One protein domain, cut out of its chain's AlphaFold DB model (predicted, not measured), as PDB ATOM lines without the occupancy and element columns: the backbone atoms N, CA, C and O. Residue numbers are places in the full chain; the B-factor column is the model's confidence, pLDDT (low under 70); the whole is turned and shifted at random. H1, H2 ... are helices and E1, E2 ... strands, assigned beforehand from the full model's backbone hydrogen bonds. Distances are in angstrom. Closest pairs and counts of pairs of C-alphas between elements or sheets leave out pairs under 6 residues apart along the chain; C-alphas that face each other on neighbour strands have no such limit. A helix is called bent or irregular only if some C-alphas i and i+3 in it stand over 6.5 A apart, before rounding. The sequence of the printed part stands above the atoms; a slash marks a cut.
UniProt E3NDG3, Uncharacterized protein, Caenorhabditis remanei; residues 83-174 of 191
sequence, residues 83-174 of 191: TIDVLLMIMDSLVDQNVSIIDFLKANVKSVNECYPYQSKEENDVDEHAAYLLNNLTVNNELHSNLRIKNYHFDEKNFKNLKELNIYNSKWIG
ATOM      1  N   THR A  83     192.121 211.438 112.246       91.81
ATOM      2  CA  THR A  83     191.969 212.883 112.114       91.81
ATOM      3  C   THR A  83     190.771 213.137 111.211       91.81
ATOM      4  O   THR A  83     190.722 212.602 110.098       91.81
ATOM      5  N   ILE A  84     189.807 213.916 111.699       93.75
ATOM      6  CA  ILE A  84     188.710 214.419 110.865       93.75
ATOM      7  C   ILE A  84     189.132 215.729 110.218       93.75
ATOM      8  O   ILE A  84     189.954 216.470 110.765       93.75
ATOM      9  N   ASP A  85     188.585 215.992 109.043       94.56
ATOM     10  CA  ASP A  85     188.958 217.166 108.272       94.56
ATOM     11  C   ASP A  85     188.263 218.398 108.857       94.56
ATOM     12  O   ASP A  85     188.933 219.376 109.172       94.56
ATOM     13  N   VAL A  86     186.961 218.300 109.143       95.50
ATOM     14  CA  VAL A  86     186.175 219.426 109.658       95.50
ATOM     15  C   VAL A  86     185.324 219.025 110.863       95.50
ATOM     16  O   VAL A  86     184.623 218.010 110.841       95.50
ATOM     17  N   LEU A  87     185.335 219.857 111.903       97.69
ATOM     18  CA  LEU A  87     184.347 219.846 112.980       97.69
ATOM     19  C   LEU A  87     183.548 221.146 112.948       97.69
ATOM     20  O   LEU A  87     184.093 222.219 113.192       97.69
ATOM     21  N   LEU A  88     182.246 221.038 112.713       97.25
ATOM     22  CA  LEU A  88     181.289 222.128 112.841       97.25
ATOM     23  C   LEU A  88     180.452 221.892 114.097       97.25
ATOM     24  O   LEU A  88     179.818 220.846 114.207       97.25
ATOM     25  N   MET A  89     180.411 222.846 115.026       97.12
ATOM     26  CA  MET A  89     179.633 222.690 116.257       97.12
ATOM     27  C   MET A  89     178.857 223.959 116.595       97.12
ATOM     28  O   MET A  89     179.441 224.996 116.903       97.12
ATOM     29  N   ILE A  90     177.528 223.860 116.577       96.06
ATOM     30  CA  ILE A  90     176.618 224.891 117.071       96.06
ATOM     31  C   ILE A  90     176.437 224.673 118.575       96.06
ATOM     32  O   ILE A  90     175.578 223.906 119.016       96.06
ATOM     33  N   MET A  91     177.281 225.319 119.372       94.31
ATOM     34  CA  MET A  91     177.463 225.005 120.794       94.31
ATOM     35  C   MET A  91     176.232 225.304 121.651       94.31
ATOM     36  O   MET A  91     176.059 224.717 122.714       94.31
ATOM     37  N   ASP A  92     175.359 226.193 121.193       94.38
ATOM     38  CA  ASP A  92     174.140 226.575 121.900       94.38
ATOM     39  C   ASP A  92     172.896 225.796 121.440       94.38
ATOM     40  O   ASP A  92     171.781 226.091 121.869       94.38
ATOM     41  N   SER A  93     173.067 224.793 120.570       92.31
ATOM     42  CA  SER A  93     171.956 223.981 120.063       92.31
ATOM     43  C   SER A  93     171.594 222.802 120.970       92.31
ATOM     44  O   SER A  93     170.418 222.448 121.052       92.31
ATOM     45  N   LEU A  94     172.591 222.211 121.638       90.75
ATOM     46  CA  LEU A  94     172.494 220.990 122.445       90.75
ATOM     47  C   LEU A  94     173.327 221.122 123.734       90.75
ATOM     48  O   LEU A  94     174.167 220.275 124.035       90.75
ATOM     49  N   VAL A  95     173.110 222.208 124.485       91.69
ATOM     50  CA  VAL A  95     173.950 222.619 125.629       91.69
ATOM     51  C   VAL A  95     174.184 221.479 126.625       91.69
ATOM     52  O   VAL A  95     175.331 221.188 126.952       91.69
ATOM     53  N   ASP A  96     173.125 220.762 127.009       93.88
ATOM     54  CA  ASP A  96     173.192 219.660 127.981       93.88
ATOM     55  C   ASP A  96     174.000 218.444 127.488       93.88
ATOM     56  O   ASP A  96     174.400 217.589 128.278       93.88
ATOM     57  N   GLN A  97     174.247 218.344 126.179       95.31
ATOM     58  CA  GLN A  97     174.955 217.226 125.548       95.31
ATOM     59  C   GLN A  97     176.383 217.583 125.126       95.31
ATOM     60  O   GLN A  97     177.147 216.685 124.768       95.31
ATOM     61  N   ASN A  98     176.781 218.858 125.195       95.12
ATOM     62  CA  ASN A  98     178.094 219.314 124.736       95.12
ATOM     63  C   ASN A  98     179.244 218.538 125.384       95.12
ATOM     64  O   ASN A  98     180.126 218.066 124.674       95.12
ATOM     65  N   VAL A  99     179.219 218.356 126.708       96.19
ATOM     66  CA  VAL A  99     180.263 217.605 127.431       96.19
ATOM     67  C   VAL A  99     180.360 216.170 126.909       96.19
ATOM     68  O   VAL A  99     181.441 215.720 126.542       96.19
ATOM     69  N   SER A 100     179.220 215.485 126.773       97.50
ATOM     70  CA  SER A 100     179.139 214.108 126.266       97.50
ATOM     71  C   SER A 100     179.664 213.976 124.828       97.50
ATOM     72  O   SER A 100     180.331 212.998 124.480       97.50
ATOM     73  N   ILE A 101     179.400 214.972 123.981       97.62
ATOM     74  CA  ILE A 101     179.890 215.026 122.598       97.62
ATOM     75  C   ILE A 101     181.399 215.297 122.563       97.62
ATOM     76  O   ILE A 101     182.122 214.633 121.821       97.62
ATOM     77  N   ILE A 102     181.896 216.225 123.383       97.19
ATOM     78  CA  ILE A 102     183.325 216.552 123.468       97.19
ATOM     79  C   ILE A 102     184.121 215.357 124.002       97.19
ATOM     80  O   ILE A 102     185.161 215.018 123.436       97.19
ATOM     81  N   ASP A 103     183.618 214.668 125.027       97.69
ATOM     82  CA  ASP A 103     184.235 213.451 125.565       97.69
ATOM     83  C   ASP A 103     184.286 212.335 124.517       97.69
ATOM     84  O   ASP A 103     185.303 211.650 124.368       97.69
ATOM     85  N   PHE A 104     183.214 212.187 123.736       97.44
ATOM     86  CA  PHE A 104     183.200 211.279 122.596       97.44
ATOM     87  C   PHE A 104     184.277 211.645 121.564       97.44
ATOM     88  O   PHE A 104     185.039 210.766 121.152       97.44
ATOM     89  N   LEU A 105     184.366 212.914 121.155       96.44
ATOM     90  CA  LEU A 105     185.365 213.371 120.185       96.44
ATOM     91  C   LEU A 105     186.779 213.113 120.707       96.44
ATOM     92  O   LEU A 105     187.569 212.477 120.019       96.44
ATOM     93  N   LYS A 106     187.066 213.494 121.953       94.62
ATOM     94  CA  LYS A 106     188.353 213.256 122.618       94.62
ATOM     95  C   LYS A 106     188.755 211.778 122.626       94.62
ATOM     96  O   LYS A 106     189.928 211.454 122.458       94.62
ATOM     97  N   ALA A 107     187.799 210.875 122.840       95.44
ATOM     98  CA  ALA A 107     188.068 209.441 122.918       95.44
ATOM     99  C   ALA A 107     188.253 208.766 121.546       95.44
ATOM    100  O   ALA A 107     188.885 207.714 121.475       95.44
ATOM    101  N   ASN A 108     187.687 209.327 120.470       95.00
ATOM    102  CA  ASN A 108     187.601 208.656 119.163       95.00
ATOM    103  C   ASN A 108     188.327 209.396 118.030       95.00
ATOM    104  O   ASN A 108     188.599 208.803 116.988       95.00
ATOM    105  N   VAL A 109     188.662 210.670 118.222       92.81
ATOM    106  CA  VAL A 109     189.319 211.535 117.242       92.81
ATOM    107  C   VAL A 109     190.613 212.059 117.857       92.81
ATOM    108  O   VAL A 109     190.613 212.709 118.897       92.81
ATOM    109  N   LYS A 110     191.743 211.789 117.199       90.94
ATOM    110  CA  LYS A 110     193.064 212.242 117.651       90.94
ATOM    111  C   LYS A 110     193.240 213.747 117.465       90.94
ATOM    112  O   LYS A 110     193.872 214.402 118.289       90.94
ATOM    113  N   SER A 111     192.736 214.278 116.356       92.44
ATOM    114  CA  SER A 111     192.833 215.695 116.013       92.44
ATOM    115  C   SER A 111     191.791 216.084 114.967       92.44
ATOM    116  O   SER A 111     191.238 215.230 114.272       92.44
ATOM    117  N   VAL A 112     191.589 217.382 114.800       94.31
ATOM    118  CA  VAL A 112     190.739 217.982 113.768       94.31
ATOM    119  C   VAL A 112     191.591 218.932 112.941       94.31
ATOM    120  O   VAL A 112     192.430 219.634 113.504       94.31
ATOM    121  N   ASN A 113     191.430 218.957 111.620       94.44
ATOM    122  CA  ASN A 113     192.158 219.933 110.808       94.44
ATOM    123  C   ASN A 113     191.535 221.324 110.940       94.44
ATOM    124  O   ASN A 113     192.249 222.264 111.287       94.44
ATOM    125  N   GLU A 114     190.224 221.425 110.754       95.25
ATOM    126  CA  GLU A 114     189.479 222.680 110.802       95.25
ATOM    127  C   GLU A 114     188.344 222.597 111.827       95.25
ATOM    128  O   GLU A 114     187.510 221.689 111.795       95.25
ATOM    129  N   CYS A 115     188.317 223.534 112.770       95.69
ATOM    130  CA  CYS A 115     187.329 223.573 113.839       95.69
ATOM    131  C   CYS A 115     186.525 224.870 113.770       95.69
ATOM    132  O   CYS A 115     187.082 225.970 113.817       95.69
ATOM    133  N   TYR A 116     185.206 224.726 113.708       96.06
ATOM    134  CA  TYR A 116     184.262 225.822 113.569       96.06
ATOM    135  C   TYR A 116     183.214 225.795 114.693       96.06
ATOM    136  O   TYR A 116     182.096 225.296 114.507       96.06
ATOM    137  N   PRO A 117     183.556 226.291 115.893       94.62
ATOM    138  CA  PRO A 117     182.580 226.482 116.950       94.62
ATOM    139  C   PRO A 117     181.784 227.779 116.727       94.62
ATOM    140  O   PRO A 117     182.343 228.875 116.599       94.62
ATOM    141  N   TYR A 118     180.460 227.650 116.739       93.12
ATOM    142  CA  TYR A 118     179.505 228.741 116.566       93.12
ATOM    143  C   TYR A 118     178.532 228.811 117.737       93.12
ATOM    144  O   TYR A 118     178.206 227.801 118.360       93.12
ATOM    145  N   GLN A 119     178.000 230.007 117.967       91.50
ATOM    146  CA  GLN A 119     176.770 230.199 118.724       91.50
ATOM    147  C   GLN A 119     175.731 230.880 117.835       91.50
ATOM    148  O   GLN A 119     176.040 231.836 117.123       91.50
ATOM    149  N   SER A 120     174.502 230.380 117.866       89.19
ATOM    150  CA  SER A 120     173.401 230.903 117.055       89.19
ATOM    151  C   SER A 120     172.769 232.135 117.688       89.19
ATOM    152  O   SER A 120     172.399 233.071 116.980       89.19
ATOM    153  N   LYS A 121     172.628 232.139 119.018       87.38
ATOM    154  CA  LYS A 121     172.023 233.234 119.779       87.38
ATOM    155  C   LYS A 121     173.041 233.913 120.677       87.38
ATOM    156  O   LYS A 121     173.962 233.291 121.202       87.38
ATOM    157  N   GLU A 122     172.881 235.217 120.845       81.00
ATOM    158  CA  GLU A 122     173.829 236.031 121.608       81.00
ATOM    159  C   GLU A 122     173.663 235.843 123.115       81.00
ATOM    160  O   GLU A 122     174.643 235.914 123.855       81.00
ATOM    161  N   GLU A 123     172.426 235.613 123.568       84.00
ATOM    162  CA  GLU A 123     172.099 235.463 124.984       84.00
ATOM    163  C   GLU A 123     172.562 234.136 125.598       84.00
ATOM    164  O   GLU A 123     172.709 234.057 126.818       84.00
ATOM    165  N   ASN A 124     172.809 233.117 124.774       88.00
ATOM    166  CA  ASN A 124     173.170 231.785 125.240       88.00
ATOM    167  C   ASN A 124     174.620 231.754 125.731       88.00
ATOM    168  O   ASN A 124     175.539 232.139 125.007       88.00
ATOM    169  N   ASP A 125     174.817 231.267 126.955       88.12
ATOM    170  CA  ASP A 125     176.143 231.073 127.531       88.12
ATOM    171  C   ASP A 125     176.709 229.710 127.115       88.12
ATOM    172  O   ASP A 125     176.111 228.660 127.359       88.12
ATOM    173  N   VAL A 126     177.863 229.745 126.454       90.38
ATOM    174  CA  VAL A 126     178.603 228.561 126.010       90.38
ATOM    175  C   VAL A 126     180.077 228.640 126.404       90.38
ATOM    176  O   VAL A 126     180.870 227.837 125.914       90.38
ATOM    177  N   ASP A 127     180.454 229.574 127.285       88.75
ATOM    178  CA  ASP A 127     181.850 229.876 127.619       88.75
ATOM    179  C   ASP A 127     182.568 228.635 128.169       88.75
ATOM    180  O   ASP A 127     183.638 228.260 127.682       88.75
ATOM    181  N   GLU A 128     181.946 227.937 129.125       89.31
ATOM    182  CA  GLU A 128     182.503 226.722 129.736       89.31
ATOM    183  C   GLU A 128     182.602 225.556 128.743       89.31
ATOM    184  O   GLU A 128     183.583 224.810 128.738       89.31
ATOM    185  N   HIS A 129     181.622 225.406 127.852       92.25
ATOM    186  CA  HIS A 129     181.645 224.353 126.836       92.25
ATOM    187  C   HIS A 129     182.696 224.627 125.758       92.25
ATOM    188  O   HIS A 129     183.397 223.708 125.336       92.25
ATOM    189  N   ALA A 130     182.835 225.882 125.328       90.38
ATOM    190  CA  ALA A 130     183.861 226.318 124.387       90.38
ATOM    191  C   ALA A 130     185.262 226.080 124.949       90.38
ATOM    192  O   ALA A 130     186.125 225.511 124.278       90.38
ATOM    193  N   ALA A 131     185.452 226.450 126.213       87.38
ATOM    194  CA  ALA A 131     186.651 226.162 126.973       87.38
ATOM    195  C   ALA A 131     186.967 224.667 127.017       87.38
ATOM    196  O   ALA A 131     188.092 224.244 126.742       87.38
ATOM    197  N   TYR A 132     185.961 223.859 127.351       91.81
ATOM    198  CA  TYR A 132     186.108 222.418 127.445       91.81
ATOM    199  C   TYR A 132     186.474 221.799 126.092       91.81
ATOM    200  O   TYR A 132     187.397 220.989 126.032       91.81
ATOM    201  N   LEU A 133     185.834 222.223 124.998       92.50
ATOM    202  CA  LEU A 133     186.153 221.768 123.642       92.50
ATOM    203  C   LEU A 133     187.616 222.068 123.293       92.50
ATOM    204  O   LEU A 133     188.362 221.168 122.914       92.50
ATOM    205  N   LEU A 134     188.036 223.322 123.454       87.69
ATOM    206  CA  LEU A 134     189.336 223.802 122.979       87.69
ATOM    207  C   LEU A 134     190.508 223.300 123.834       87.69
ATOM    208  O   LEU A 134     191.624 223.205 123.334       87.69
ATOM    209  N   ASN A 135     190.259 222.911 125.086       88.00
ATOM    210  CA  ASN A 135     191.250 222.248 125.937       88.00
ATOM    211  C   ASN A 135     191.363 220.734 125.700       88.00
ATOM    212  O   ASN A 135     192.363 220.130 126.089       88.00
ATOM    213  N   ASN A 136     190.343 220.098 125.116       90.44
ATOM    214  CA  ASN A 136     190.303 218.644 124.932       90.44
ATOM    215  C   ASN A 136     190.499 218.198 123.478       90.44
ATOM    216  O   ASN A 136     190.685 217.006 123.234       90.44
ATOM    217  N   LEU A 137     190.477 219.128 122.525       89.50
ATOM    218  CA  LEU A 137     190.618 218.853 121.103       89.50
ATOM    219  C   LEU A 137     191.927 219.432 120.562       89.50
ATOM    220  O   LEU A 137     192.243 220.596 120.783       89.50
ATOM    221  N   THR A 138     192.673 218.635 119.797       91.31
ATOM    222  CA  THR A 138     193.831 219.141 119.044       91.31
ATOM    223  C   THR A 138     193.372 219.634 117.675       91.31
ATOM    224  O   THR A 138     192.876 218.833 116.880       91.31
ATOM    225  N   VAL A 139     193.556 220.926 117.395       91.19
ATOM    226  CA  VAL A 139     193.263 221.541 116.089       91.19
ATOM    227  C   VAL A 139     194.574 221.776 115.337       91.19
ATOM    228  O   VAL A 139     195.490 222.395 115.873       91.19
ATOM    229  N   ASN A 140     194.683 221.249 114.116       91.12
ATOM    230  CA  ASN A 140     195.946 221.226 113.373       91.12
ATOM    231  C   ASN A 140     196.135 222.419 112.433       91.12
ATOM    232  O   ASN A 140     197.265 222.873 112.278       91.12
ATOM    233  N   ASN A 141     195.073 222.885 111.766       92.44
ATOM    234  CA  ASN A 141     195.193 223.890 110.709       92.44
ATOM    235  C   ASN A 141     194.437 225.167 111.057       92.44
ATOM    236  O   ASN A 141     195.069 226.216 111.165       92.44
ATOM    237  N   GLU A 142     193.119 225.090 111.230       93.81
ATOM    238  CA  GLU A 142     192.279 226.286 111.287       93.81
ATOM    239  C   GLU A 142     191.303 226.251 112.454       93.81
ATOM    240  O   GLU A 142     190.618 225.253 112.693       93.81
ATOM    241  N   LEU A 143     191.205 227.377 113.155       92.31
ATOM    242  CA  LEU A 143     190.138 227.631 114.111       92.31
ATOM    243  C   LEU A 143     189.384 228.889 113.695       92.31
ATOM    244  O   LEU A 143     189.934 229.989 113.714       92.31
ATOM    245  N   HIS A 144     188.101 228.724 113.393       92.56
ATOM    246  CA  HIS A 144     187.192 229.817 113.065       92.56
ATOM    247  C   HIS A 144     186.101 229.878 114.125       92.56
ATOM    248  O   HIS A 144     185.072 229.208 114.045       92.56
ATOM    249  N   SER A 145     186.342 230.678 115.156       90.12
ATOM    250  CA  SER A 145     185.417 230.845 116.267       90.12
ATOM    251  C   SER A 145     184.489 232.031 116.034       90.12
ATOM    252  O   SER A 145     184.916 233.191 116.002       90.12
ATOM    253  N   ASN A 146     183.192 231.747 115.949       90.25
ATOM    254  CA  ASN A 146     182.143 232.763 116.018       90.25
ATOM    255  C   ASN A 146     181.407 232.702 117.365       90.25
ATOM    256  O   ASN A 146     180.189 232.852 117.446       90.25
ATOM    257  N   LEU A 147     182.163 232.433 118.428       88.56
ATOM    258  CA  LEU A 147     181.681 232.445 119.801       88.56
ATOM    259  C   LEU A 147     181.856 233.835 120.409       88.56
ATOM    260  O   LEU A 147     182.842 234.521 120.150       88.56
ATOM    261  N   ARG A 148     180.923 234.230 121.267       84.69
ATOM    262  CA  ARG A 148     180.885 235.500 121.999       84.69
ATOM    263  C   ARG A 148     181.254 235.265 123.449       84.69
ATOM    264  O   ARG A 148     180.488 235.573 124.359       84.69
ATOM    265  N   ILE A 149     182.448 234.721 123.622       78.50
ATOM    266  CA  ILE A 149     182.960 234.365 124.935       78.50
ATOM    267  C   ILE A 149     183.100 235.639 125.769       78.50
ATOM    268  O   ILE A 149     183.690 236.628 125.327       78.50
ATOM    269  N   LYS A 150     182.512 235.656 126.960       74.81
ATOM    270  CA  LYS A 150     182.561 236.820 127.855       74.81
ATOM    271  C   LYS A 150     183.769 236.735 128.768       74.81
ATOM    272  O   LYS A 150     184.409 237.754 129.024       74.81
ATOM    273  N   ASN A 151     184.079 235.537 129.258       63.66
ATOM    274  CA  ASN A 151     185.131 235.351 130.240       63.66
ATOM    275  C   ASN A 151     185.773 233.969 130.119       63.66
ATOM    276  O   ASN A 151     185.307 232.999 130.710       63.66
ATOM    277  N   TYR A 152     186.881 233.883 129.388       66.44
ATOM    278  CA  TYR A 152     187.656 232.653 129.354       66.44
ATOM    279  C   TYR A 152     189.150 232.908 129.177       66.44
ATOM    280  O   TYR A 152     189.597 233.806 128.458       66.44
ATOM    281  N   HIS A 153     189.937 232.077 129.852       62.84
ATOM    282  CA  HIS A 153     191.378 232.038 129.711       62.84
ATOM    283  C   HIS A 153     191.774 230.970 128.704       62.84
ATOM    284  O   HIS A 153     191.762 229.782 129.005       62.84
ATOM    285  N   PHE A 154     192.207 231.421 127.533       66.00
ATOM    286  CA  PHE A 154     192.897 230.563 126.585       66.00
ATOM    287  C   PHE A 154     194.359 230.368 126.969       66.00
ATOM    288  O   PHE A 154     195.056 231.345 127.265       66.00
ATOM    289  N   ASP A 155     194.815 229.115 126.925       63.97
ATOM    290  CA  ASP A 155     196.238 228.786 126.903       63.97
ATOM    291  C   ASP A 155     196.742 228.925 125.460       63.97
ATOM    292  O   ASP A 155     196.297 228.221 124.551       63.97
ATOM    293  N   GLU A 156     197.685 229.843 125.246       61.44
ATOM    294  CA  GLU A 156     198.310 230.118 123.946       61.44
ATOM    295  C   GLU A 156     198.924 228.861 123.312       61.44
ATOM    296  O   GLU A 156     199.053 228.776 122.090       61.44
ATOM    297  N   LYS A 157     199.276 227.847 124.118       66.19
ATOM    298  CA  LYS A 157     199.785 226.557 123.626       66.19
ATOM    299  C   LYS A 157     198.822 225.850 122.678       66.19
ATOM    300  O   LYS A 157     199.300 225.165 121.776       66.19
ATOM    301  N   ASN A 158     197.515 226.050 122.838       64.44
ATOM    302  CA  ASN A 158     196.502 225.396 122.012       64.44
ATOM    303  C   ASN A 158     196.492 225.923 120.564       64.44
ATOM    304  O   ASN A 158     195.910 225.284 119.694       64.44
ATOM    305  N   PHE A 159     197.166 227.051 120.288       68.75
ATOM    306  CA  PHE A 159     197.120 227.736 118.989       68.75
ATOM    307  C   PHE A 159     198.469 227.921 118.297       68.75
ATOM    308  O   PHE A 159     198.511 228.430 117.182       68.75
ATOM    309  N   LYS A 160     199.579 227.491 118.913       68.31
ATOM    310  CA  LYS A 160     200.935 227.760 118.396       68.31
ATOM    311  C   LYS A 160     201.207 227.233 116.985       68.31
ATOM    312  O   LYS A 160     202.099 227.752 116.325       68.31
ATOM    313  N   ASN A 161     200.469 226.215 116.547       74.81
ATOM    314  CA  ASN A 161     200.687 225.548 115.264       74.81
ATOM    315  C   ASN A 161     199.549 225.771 114.257       74.81
ATOM    316  O   ASN A 161     199.557 225.134 113.206       74.81
ATOM    317  N   LEU A 162     198.576 226.640 114.563       84.38
ATOM    318  CA  LEU A 162     197.506 226.950 113.618       84.38
ATOM    319  C   LEU A 162     198.058 227.735 112.428       84.38
ATOM    320  O   LEU A 162     198.858 228.658 112.585       84.38
ATOM    321  N   LYS A 163     197.593 227.376 111.233       89.75
ATOM    322  CA  LYS A 163     197.816 228.149 110.009       89.75
ATOM    323  C   LYS A 163     196.897 229.361 109.956       89.75
ATOM    324  O   LYS A 163     197.311 230.410 109.473       89.75
ATOM    325  N   GLU A 164     195.678 229.212 110.469       89.12
ATOM    326  CA  GLU A 164     194.671 230.264 110.470       89.12
ATOM    327  C   GLU A 164     193.900 230.295 111.794       89.12
ATOM    328  O   GLU A 164     193.486 229.264 112.331       89.12
ATOM    329  N   LEU A 165     193.725 231.502 112.332       88.31
ATOM    330  CA  LEU A 165     192.962 231.759 113.546       88.31
ATOM    331  C   LEU A 165     192.031 232.946 113.305       88.31
ATOM    332  O   LEU A 165     192.469 234.096 113.316       88.31
ATOM    333  N   ASN A 166     190.740 232.664 113.142       86.88
ATOM    334  CA  ASN A 166     189.703 233.676 112.988       86.88
ATOM    335  C   ASN A 166     188.799 233.687 114.213       86.88
ATOM    336  O   ASN A 166     188.158 232.690 114.538       86.88
ATOM    337  N   ILE A 167     188.727 234.830 114.894       85.06
ATOM    338  CA  ILE A 167     187.872 235.010 116.067       85.06
ATOM    339  C   ILE A 167     187.042 236.271 115.864       85.06
ATOM    340  O   ILE A 167     187.541 237.387 115.993       85.06
ATOM    341  N   TYR A 168     185.761 236.084 115.551       79.69
ATOM    342  CA  TYR A 168     184.871 237.179 115.155       79.69
ATOM    343  C   TYR A 168     184.443 238.067 116.334       79.69
ATOM    344  O   TYR A 168     184.163 239.247 116.146       79.69
ATOM    345  N   ASN A 169     184.435 237.537 117.562       77.31
ATOM    346  CA  ASN A 169     184.078 238.282 118.773       77.31
ATOM    347  C   ASN A 169     185.196 238.193 119.819       77.31
ATOM    348  O   ASN A 169     185.027 237.637 120.898       77.31
ATOM    349  N   SER A 170     186.353 238.763 119.490       69.50
ATOM    350  CA  SER A 170     187.615 238.652 120.239       69.50
ATOM    351  C   SER A 170     187.749 239.579 121.454       69.50
ATOM    352  O   SER A 170     188.853 239.748 121.965       69.50
ATOM    353  N   LYS A 171     186.659 240.174 121.963       68.69
ATOM    354  CA  LYS A 171     186.713 241.129 123.097       68.69
ATOM    355  C   LYS A 171     187.373 240.547 124.357       68.69
ATOM    356  O   LYS A 171     187.895 241.296 125.176       68.69
ATOM    357  N   TRP A 172     187.350 239.226 124.500       65.56
ATOM    358  CA  TRP A 172     187.956 238.469 125.595       65.56
ATOM    359  C   TRP A 172     189.450 238.156 125.375       65.56
ATOM    360  O   TRP A 172     190.152 237.801 126.324       65.56
ATOM    361  N   ILE A 173     189.979 238.318 124.156       65.12
ATOM    362  CA  ILE A 173     191.412 238.195 123.875       65.12
ATOM    363  C   ILE A 173     192.077 239.521 124.221       65.12
ATOM    364  O   ILE A 173     192.099 240.463 123.431       65.12
ATOM    365  N   GLY A 174     192.630 239.611 125.429       59.53
ATOM    366  CA  GLY A 174     193.442 240.763 125.810       59.53
ATOM    367  C   GLY A 174     194.635 240.940 124.860       59.53
ATOM    368  O   GLY A 174     195.330 239.974 124.557       59.53
TER     369      GLY A 174
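AT A GLANCE: This is residues 83 to 174 of the 191 residues of an uncharacterized protein of Caenorhabditis remanei (UniProt E3NDG3). A twisted wall of four parallel strands has helix H2 over one face, with H1 side by side with H2 and the small H3 on that same side near E3, while the other face is bare. The 92 printed residues hold three named helices and four named strands, in the order E1 H1 E2 H2 E3 H3 E4; the sheet runs E1 E2 E3 E4, and the class is mixed, helices and strands. The whole is compact, with a radius of gyration of the C-alphas of 12.2 A and spans of 33 by 29 by 19 A.

HOW THE PARTS SIT: Start with E1, residues 83 to 90, and E2, residues 111 to 118: they are parallel at 11 degrees, with N 87 and O 114 within hydrogen-bond range at 2.8 A. E3, residues 139 to 145, is parallel to E2, with N 115 and O 142 at 2.9 A. E4, residues 164 to 167, is parallel to E3, with N 145 and O 166 at 2.8 A. H2, residues 127 to 136, lies over E2 at a height over the sheet of 10.2 A and runs along the strands. H1, residues 95 to 108, only grazes the sheet and touches H2, the same way at a shallow tilt of 4 degrees; their closest C-alphas, of Ile 102 and Leu 133, are 5.9 A apart. H3, residues 156 to 159, only grazes the sheet; it is close to H2 but not clearly touching, the closest C-alphas, of Asn 135 and Asn 158, being 7.3 A apart. E1 H1 E2, E2 H2 E3 and E3 H3 E4 are strand-helix-strand units, parallel neighbour strands joined through a helix, with right-handed crossovers. Every O i to N i+4 pair is within hydrogen-bond range in H2 and 8 of 10 in H1; H3 is too short for one.

IN THESE COORDINATES: Find C-alpha 83 at (191.969, 212.883, 112.114), where E1 begins its 20.1 A; E1 bends at residue 86 and E2, 18.7 A, at residue 114. H1 spans 20.6 A and is irregular, C-alphas 96 and 99 being 7.4 A apart; H2 spans 14.3 A and E3 12.2 A. After the four residues of H3, E4 ends at C-alpha 167, (187.872, 235.010, 116.067).

THE WHOLE: The two C-alphas farthest apart, of Asn 108 and Gly 174, are 33.3 A apart. The printed part has no cut, and no link is long. Look for pLDDT under 70 at residues 151 to 160 and 170 to 174.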